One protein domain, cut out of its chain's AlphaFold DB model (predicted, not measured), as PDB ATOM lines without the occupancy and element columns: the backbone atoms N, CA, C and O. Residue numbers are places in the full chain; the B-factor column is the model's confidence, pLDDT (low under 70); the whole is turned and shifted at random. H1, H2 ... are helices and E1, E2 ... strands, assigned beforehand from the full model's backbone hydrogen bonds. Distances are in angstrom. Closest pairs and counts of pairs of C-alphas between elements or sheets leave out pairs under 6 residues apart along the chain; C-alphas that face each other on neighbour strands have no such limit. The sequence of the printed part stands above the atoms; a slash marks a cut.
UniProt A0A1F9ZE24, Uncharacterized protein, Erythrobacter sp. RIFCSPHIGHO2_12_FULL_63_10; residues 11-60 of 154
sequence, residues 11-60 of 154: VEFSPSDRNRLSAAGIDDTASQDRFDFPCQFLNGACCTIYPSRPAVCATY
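AT A GLANCE: This is residues 11 to 60 of the 154 residues of an uncharacterized protein of Erythrobacter sp. RIFCSPHIGHO2_12_FULL_63_10 (UniProt A0A1F9ZE24). Little regular structure is seen here: a short helix H1 and a shorter H2 lie near each other, strand E1 lies away from both, and a long looping stretch, residues 37 to 54, folds back on itself around Gly 44. The printed part has 50 residues, 17 of them in named elements, in the order H1, E1, H2, mostly helix. It is compact, with a radius of gyration of the C-alphas of 10.2 A, and spans 27 by 22 by 19 A.

IN THESE COORDINATES: H1, residues 15 to 23, begins at C-alpha 15 (182.805, 230.598, 171.567) and is 12.5 A long. E1 is residues 34 to 36, 6.4 A. H2, residues 55 to 59, 6.1 A, ends at C-alpha 59 (179.721, 227.445, 186.575).

HOW THE PARTS SIT: H1 and H2 are close but not clearly touching; their closest C-alphas, of Asp 17 and Ala 55, are 6.2 A apart. E1 is apart from H1 and from H2. E1 pairs with no named strand, but residues 11 to 12 pair antiparallel with its residues 34 to 35. Every O i to N i+4 pair in H1 and H2 is within hydrogen-bond range.

THE WHOLE: The C-alphas farthest apart, of Pro 15 and Gly 44, are 27.9 A apart. The printed part has no cut. The link from E1 to H2 is long. Residues 27 to 32 have pLDDT under 70.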
ATOM      1  N   VAL A  11     181.237 239.775 182.415       83.00
ATOM      2  CA  VAL A  11     181.592 238.359 182.291       83.00
ATOM      3  C   VAL A  11     181.926 238.052 180.838       83.00
ATOM      4  O   VAL A  11     181.158 238.409 179.953       83.00
ATOM      5  N   GLU A  12     183.060 237.397 180.603       84.69
ATOM      6  CA  GLU A  12     183.500 236.985 179.269       84.69
ATOM      7  C   GLU A  12     182.951 235.601 178.896       84.69
ATOM      8  O   GLU A  12     182.809 234.720 179.748       84.69
ATOM      9  N   PHE A  13     182.658 235.398 177.612       83.00
ATOM     10  CA  PHE A  13     182.051 234.186 177.073       83.00
ATOM     11  C   PHE A  13     182.982 233.434 176.145       83.00
ATOM     12  O   PHE A  13     183.631 234.004 175.267       83.00
ATOM     13  N   SER A  14     182.941 232.111 176.259       83.81
ATOM     14  CA  SER A  14     183.591 231.240 175.289       83.81
ATOM     15  C   SER A  14     182.854 231.258 173.934       83.81
ATOM     16  O   SER A  14     181.655 231.545 173.870       83.81
ATOM     17  N   PRO A  15     183.503 230.836 172.834       83.12
ATOM     18  CA  PRO A  15     182.805 230.598 171.567       83.12
ATOM     19  C   PRO A  15     181.631 229.607 171.685       83.12
ATOM     20  O   PRO A  15     180.641 229.718 170.966       83.12
ATOM     21  N   SER A  16     181.707 228.645 172.615       84.06
ATOM     22  CA  SER A  16     180.610 227.707 172.879       84.06
ATOM     23  C   SER A  16     179.386 228.409 173.474       84.06
ATOM     24  O   SER A  16     178.257 228.108 173.090       84.06
ATOM     25  N   ASP A  17     179.603 229.380 174.360       86.69
ATOM     26  CA  ASP A  17     178.530 230.191 174.936       86.69
ATOM     27  C   ASP A  17     177.825 231.032 173.873       86.69
ATOM     28  O   ASP A  17     176.596 231.087 173.870       86.69
ATOM     29  N   ARG A  18     178.577 231.589 172.914       81.62
ATOM     30  CA  ARG A  18     178.003 232.292 171.753       81.62
ATOM     31  C   ARG A  18     177.038 231.419 170.967       81.62
ATOM     32  O   ARG A  18     175.916 231.839 170.702       81.62
ATOM     33  N   ASN A  19     177.437 230.190 170.653       82.50
ATOM     34  CA  ASN A  19     176.572 229.271 169.913       82.50
ATOM     35  C   ASN A  19     175.272 228.971 170.676       82.50
ATOM     36  O   ASN A  19     174.208 228.889 170.068       82.50
ATOM     37  N   ARG A  20     175.335 228.839 172.008       83.31
ATOM     38  CA  ARG A  20     174.150 228.590 172.848       83.31
ATOM     39  C   ARG A  20     173.217 229.797 172.905       83.31
ATOM     40  O   ARG A  20     172.006 229.616 172.831       83.31
ATOM     41  N   LEU A  21     173.773 231.001 173.028       84.56
ATOM     42  CA  LEU A  21     173.012 232.252 173.037       84.56
ATOM     43  C   LEU A  21     172.343 232.505 171.681       84.56
ATOM     44  O   LEU A  21     171.135 232.727 171.630       84.56
ATOM     45  N   SER A  22     173.093 232.356 170.587       83.38
ATOM     46  CA  SER A  22     172.567 232.498 169.225       83.38
ATOM     47  C   SER A  22     171.456 231.482 168.938       83.38
ATOM     48  O   SER A  22     170.386 231.855 168.462       83.38
ATOM     49  N   ALA A  23     171.630 230.214 169.334       82.31
ATOM     50  CA  ALA A  23     170.582 229.198 169.212       82.31
ATOM     51  C   ALA A  23     169.319 229.514 170.038       82.31
ATOM     52  O   ALA A  23     168.240 229.012 169.727       82.31
ATOM     53  N   ALA A  24     169.438 230.342 171.079       80.44
ATOM     54  CA  ALA A  24     168.322 230.824 171.888       80.44
ATOM     55  C   ALA A  24     167.696 232.129 171.353       80.44
ATOM     56  O   ALA A  24     166.827 232.691 172.020       80.44
ATOM     57  N   GLY A  25     168.119 232.615 170.179       80.06
ATOM     58  CA  GLY A  25     167.644 233.870 169.590       80.06
ATOM     59  C   GLY A  25     168.157 235.117 170.312       80.06
ATOM     60  O   GLY A  25     167.552 236.180 170.212       80.06
ATOM     61  N   ILE A  26     169.240 234.980 171.081       79.75
ATOM     62  CA  ILE A  26     169.888 236.089 171.773       79.75
ATOM     63  C   ILE A  26     170.997 236.601 170.858       79.75
ATOM     64  O   ILE A  26     172.127 236.111 170.896       79.75
ATOM     65  N   ASP A  27     170.644 237.570 170.016       67.75
ATOM     66  CA  ASP A  27     171.604 238.291 169.187       67.75
ATOM     67  C   ASP A  27     172.315 239.331 170.050       67.75
ATOM     68  O   ASP A  27     171.821 240.439 170.270       67.75
ATOM     69  N   ASP A  28     173.483 238.966 170.570       61.00
ATOM     70  CA  ASP A  28     174.390 239.960 171.127       61.00
ATOM     71  C   ASP A  28     175.070 240.685 169.960       61.00
ATOM     72  O   ASP A  28     176.026 240.202 169.357       61.00
ATOM     73  N   THR A  29     174.505 241.825 169.564       51.00
ATOM     74  CA  THR A  29     174.999 242.637 168.440       51.00
ATOM     75  C   THR A  29     176.346 243.314 168.719       51.00
ATOM     76  O   THR A  29     176.883 243.997 167.846       51.00
ATOM     77  N   ALA A  30     176.902 243.172 169.924       47.75
ATOM     78  CA  ALA A  30     178.195 243.737 170.267       47.75
ATOM     79  C   ALA A  30     179.319 242.805 169.797       47.75
ATOM     80  O   ALA A  30     179.331 241.617 170.094       47.75
ATOM     81  N   SER A  31     180.328 243.353 169.119       53.56
ATOM     82  CA  SER A  31     181.552 242.637 168.731       53.56
ATOM     83  C   SER A  31     182.432 242.221 169.927       53.56
ATOM     84  O   SER A  31     183.649 242.104 169.787       53.56
ATOM     85  N   GLN A  32     181.857 242.113 171.122       62.25
ATOM     86  CA  GLN A  32     182.553 241.872 172.369       62.25
ATOM     87  C   GLN A  32     182.055 240.559 172.956       62.25
ATOM     88  O   GLN A  32     180.866 240.355 173.159       62.25
ATOM     89  N   ASP A  33     182.995 239.676 173.262       76.00
ATOM     90  CA  ASP A  33     182.741 238.360 173.836       76.00
ATOM     91  C   ASP A  33     182.373 238.455 175.328       76.00
ATOM     92  O   ASP A  33     182.953 237.743 176.145       76.00
ATOM     93  N   ARG A  34     181.467 239.360 175.723       81.81
ATOM     94  CA  ARG A  34     181.140 239.630 177.131       81.81
ATOM     95  C   ARG A  34     179.749 240.236 177.339       81.81
ATOM     96  O   ARG A  34     179.275 240.980 176.492       81.81
ATOM     97  N   PHE A  35     179.150 240.012 178.513       81.06
ATOM     98  CA  PHE A  35     178.031 240.828 179.002       81.06
ATOM     99  C   PHE A  35     178.550 241.746 180.091       81.06
ATOM    100  O   PHE A  35     179.155 241.287 181.064       81.06
ATOM    101  N   ASP A  36     178.231 243.026 179.960       83.44
ATOM    102  CA  ASP A  36     178.432 243.992 181.026       83.44
ATOM    103  C   ASP A  36     177.373 243.809 182.122       83.44
ATOM    104  O   ASP A  36     176.245 243.357 181.887       83.44
ATOM    105  N   PHE A  37     177.751 244.155 183.350       82.75
ATOM    106  CA  PHE A  37     176.837 244.224 184.475       82.75
ATOM    107  C   PHE A  37     176.389 245.680 184.722       82.75
ATOM    108  O   PHE A  37     177.206 246.598 184.673       82.75
ATOM    109  N   PRO A  38     175.109 245.928 185.064       82.06
ATOM    110  CA  PRO A  38     174.086 244.942 185.394       82.06
ATOM    111  C   PRO A  38     173.625 244.177 184.150       82.06
ATOM    112  O   PRO A  38     173.475 244.747 183.077       82.06
ATOM    113  N   CYS A  39     173.436 242.865 184.294       85.44
ATOM    114  CA  CYS A  39     173.119 242.012 183.152       85.44
ATOM    115  C   CYS A  39     171.755 242.402 182.583       85.44
ATOM    116  O   CYS A  39     170.774 242.437 183.325       85.44
ATOM    117  N   GLN A  40     171.672 242.603 181.268       85.19
ATOM    118  CA  GLN A  40     170.420 242.937 180.578       85.19
ATOM    119  C   GLN A  40     169.300 241.897 180.771       85.19
ATOM    120  O   GLN A  40     168.120 242.232 180.719       85.19
ATOM    121  N   PHE A  41     169.654 240.638 181.053       87.56
ATOM    122  CA  PHE A  41     168.698 239.556 181.318       87.56
ATOM    123  C   PHE A  41     168.306 239.433 182.799       87.56
ATOM    124  O   PHE A  41     167.616 238.486 183.185       87.56
ATOM    125  N   LEU A  42     168.764 240.343 183.661       87.19
ATOM    126  CA  LEU A  42     168.387 240.367 185.067       87.19
ATOM    127  C   LEU A  42     167.069 241.130 185.249       87.19
ATOM    128  O   LEU A  42     167.021 242.345 185.098       87.19
ATOM    129  N   ASN A  43     166.022 240.426 185.678       85.44
ATOM    130  CA  ASN A  43     164.787 241.032 186.164       85.44
ATOM    131  C   ASN A  43     164.689 240.851 187.686       85.44
ATOM    132  O   ASN A  43     164.378 239.764 188.187       85.44
ATOM    133  N   GLY A  44     165.017 241.905 188.436       82.50
ATOM    134  CA  GLY A  44     165.112 241.860 189.894       82.50
ATOM    135  C   GLY A  44     166.181 240.868 190.363       82.50
ATOM    136  O   GLY A  44     167.377 241.151 190.319       82.50
ATOM    137  N   ALA A  45     165.755 239.692 190.832       77.19
ATOM    138  CA  ALA A  45     166.646 238.602 191.239       77.19
ATOM    139  C   ALA A  45     166.651 237.405 190.269       77.19
ATOM    140  O   ALA A  45     167.400 236.454 190.497       77.19
ATOM    141  N   CYS A  46     165.853 237.452 189.199       84.25
ATOM    142  CA  CYS A  46     165.628 236.341 188.280       84.25
ATOM    143  C   CYS A  46     166.338 236.573 186.942       84.25
ATOM    144  O   CYS A  46     166.258 237.656 186.369       84.25
ATOM    145  N   CYS A  47     167.009 235.542 186.426       88.62
ATOM    146  CA  CYS A  47     167.562 235.558 185.073       88.62
ATOM    147  C   CYS A  47     166.467 235.157 184.078       88.62
ATOM    148  O   CYS A  47     165.930 234.052 184.174       88.62
ATOM    149  N   THR A  48     166.146 236.029 183.124       89.94
ATOM    150  CA  THR A  48     165.092 235.784 182.125       89.94
ATOM    151  C   THR A  48     165.487 234.730 181.091       89.94
ATOM    152  O   THR A  48     164.615 234.112 180.489       89.94
ATOM    153  N   ILE A  49     166.787 234.450 180.950       89.06
ATOM    154  CA  ILE A  49     167.339 233.427 180.050       89.06
ATOM    155  C   ILE A  49     167.896 232.217 180.807       89.06
ATOM    156  O   ILE A  49     168.754 231.511 180.288       89.06
ATOM    157  N   TYR A  50     167.462 231.965 182.050       88.50
ATOM    158  CA  TYR A  50     168.064 230.939 182.917       88.50
ATOM    159  C   TYR A  50     168.266 229.555 182.254       88.50
ATOM    160  O   TYR A  50     169.344 228.985 182.446       88.50
ATOM    161  N   PRO A  51     167.319 229.019 181.449       87.25
ATOM    162  CA  PRO A  51     167.515 227.751 180.733       87.25
ATOM    163  C   PRO A  51     168.636 227.796 179.683       87.25
ATOM    164  O   PRO A  51     169.316 226.795 179.463       87.25
ATOM    165  N   SER A  52     168.854 228.963 179.077       86.56
ATOM    166  CA  SER A  52     169.825 229.218 178.004       86.56
ATOM    167  C   SER A  52     171.068 229.964 178.493       86.56
ATOM    168  O   SER A  52     171.824 230.504 177.689       86.56
ATOM    169  N   ARG A  53     171.286 230.033 179.814       87.69
ATOM    170  CA  ARG A  53     172.394 230.798 180.393       87.69
ATOM    171  C   ARG A  53     173.750 230.312 179.849       87.69
ATOM    172  O   ARG A  53     173.940 229.096 179.715       87.69
ATOM    173  N   PRO A  54     174.714 231.224 179.631       87.38
ATOM    174  CA  PRO A  54     176.087 230.844 179.320       87.38
ATOM    175  C   PRO A  54     176.651 229.859 180.352       87.38
ATOM    176  O   PRO A  54     176.349 229.944 181.547       87.38
ATOM    177  N   ALA A  55     177.492 228.934 179.900       87.25
ATOM    178  CA  ALA A  55     178.239 228.001 180.730       87.25
ATOM    179  C   ALA A  55     179.027 228.739 181.813       87.25
ATOM    180  O   ALA A  55     178.929 228.348 182.970       87.25
ATOM    181  N   VAL A  56     179.698 229.848 181.481       84.62
ATOM    182  CA  VAL A  56     180.406 230.678 182.472       84.62
ATOM    183  C   VAL A  56     179.482 231.190 183.588       84.62
ATOM    184  O   VAL A  56     179.823 231.144 184.768       84.62
ATOM    185  N   CYS A  57     178.249 231.590 183.255       84.50
ATOM    186  CA  CYS A  57     177.255 231.988 184.252       84.50
ATOM    187  C   CYS A  57     176.751 230.786 185.068       84.50
ATOM    188  O   CYS A  57     176.377 230.935 186.230       84.50
ATOM    189  N   ALA A  58     176.704 229.595 184.465       85.50
ATOM    190  CA  ALA A  58     176.265 228.365 185.114       85.50
ATOM    191  C   ALA A  58     177.315 227.760 186.059       85.50
ATOM    192  O   ALA A  58     176.943 227.062 187.009       85.50
ATOM    193  N   THR A  59     178.601 227.992 185.798       85.19
ATOM    194  CA  THR A  59     179.721 227.445 186.575       85.19
ATOM    195  C   THR A  59     180.119 228.331 187.745       85.19
ATOM    196  O   THR A  59     180.651 227.798 188.713       85.19
ATOM    197  N   TYR A  60     179.807 229.630 187.717       84.81
ATOM    198  CA  TYR A  60     180.112 230.530 188.828       84.81
ATOM    199  C   TYR A  60     179.550 230.013 190.165       84.81
ATOM    200  O   TYR A  60     178.374 229.638 190.276       84.81
TER     201      TYR A  60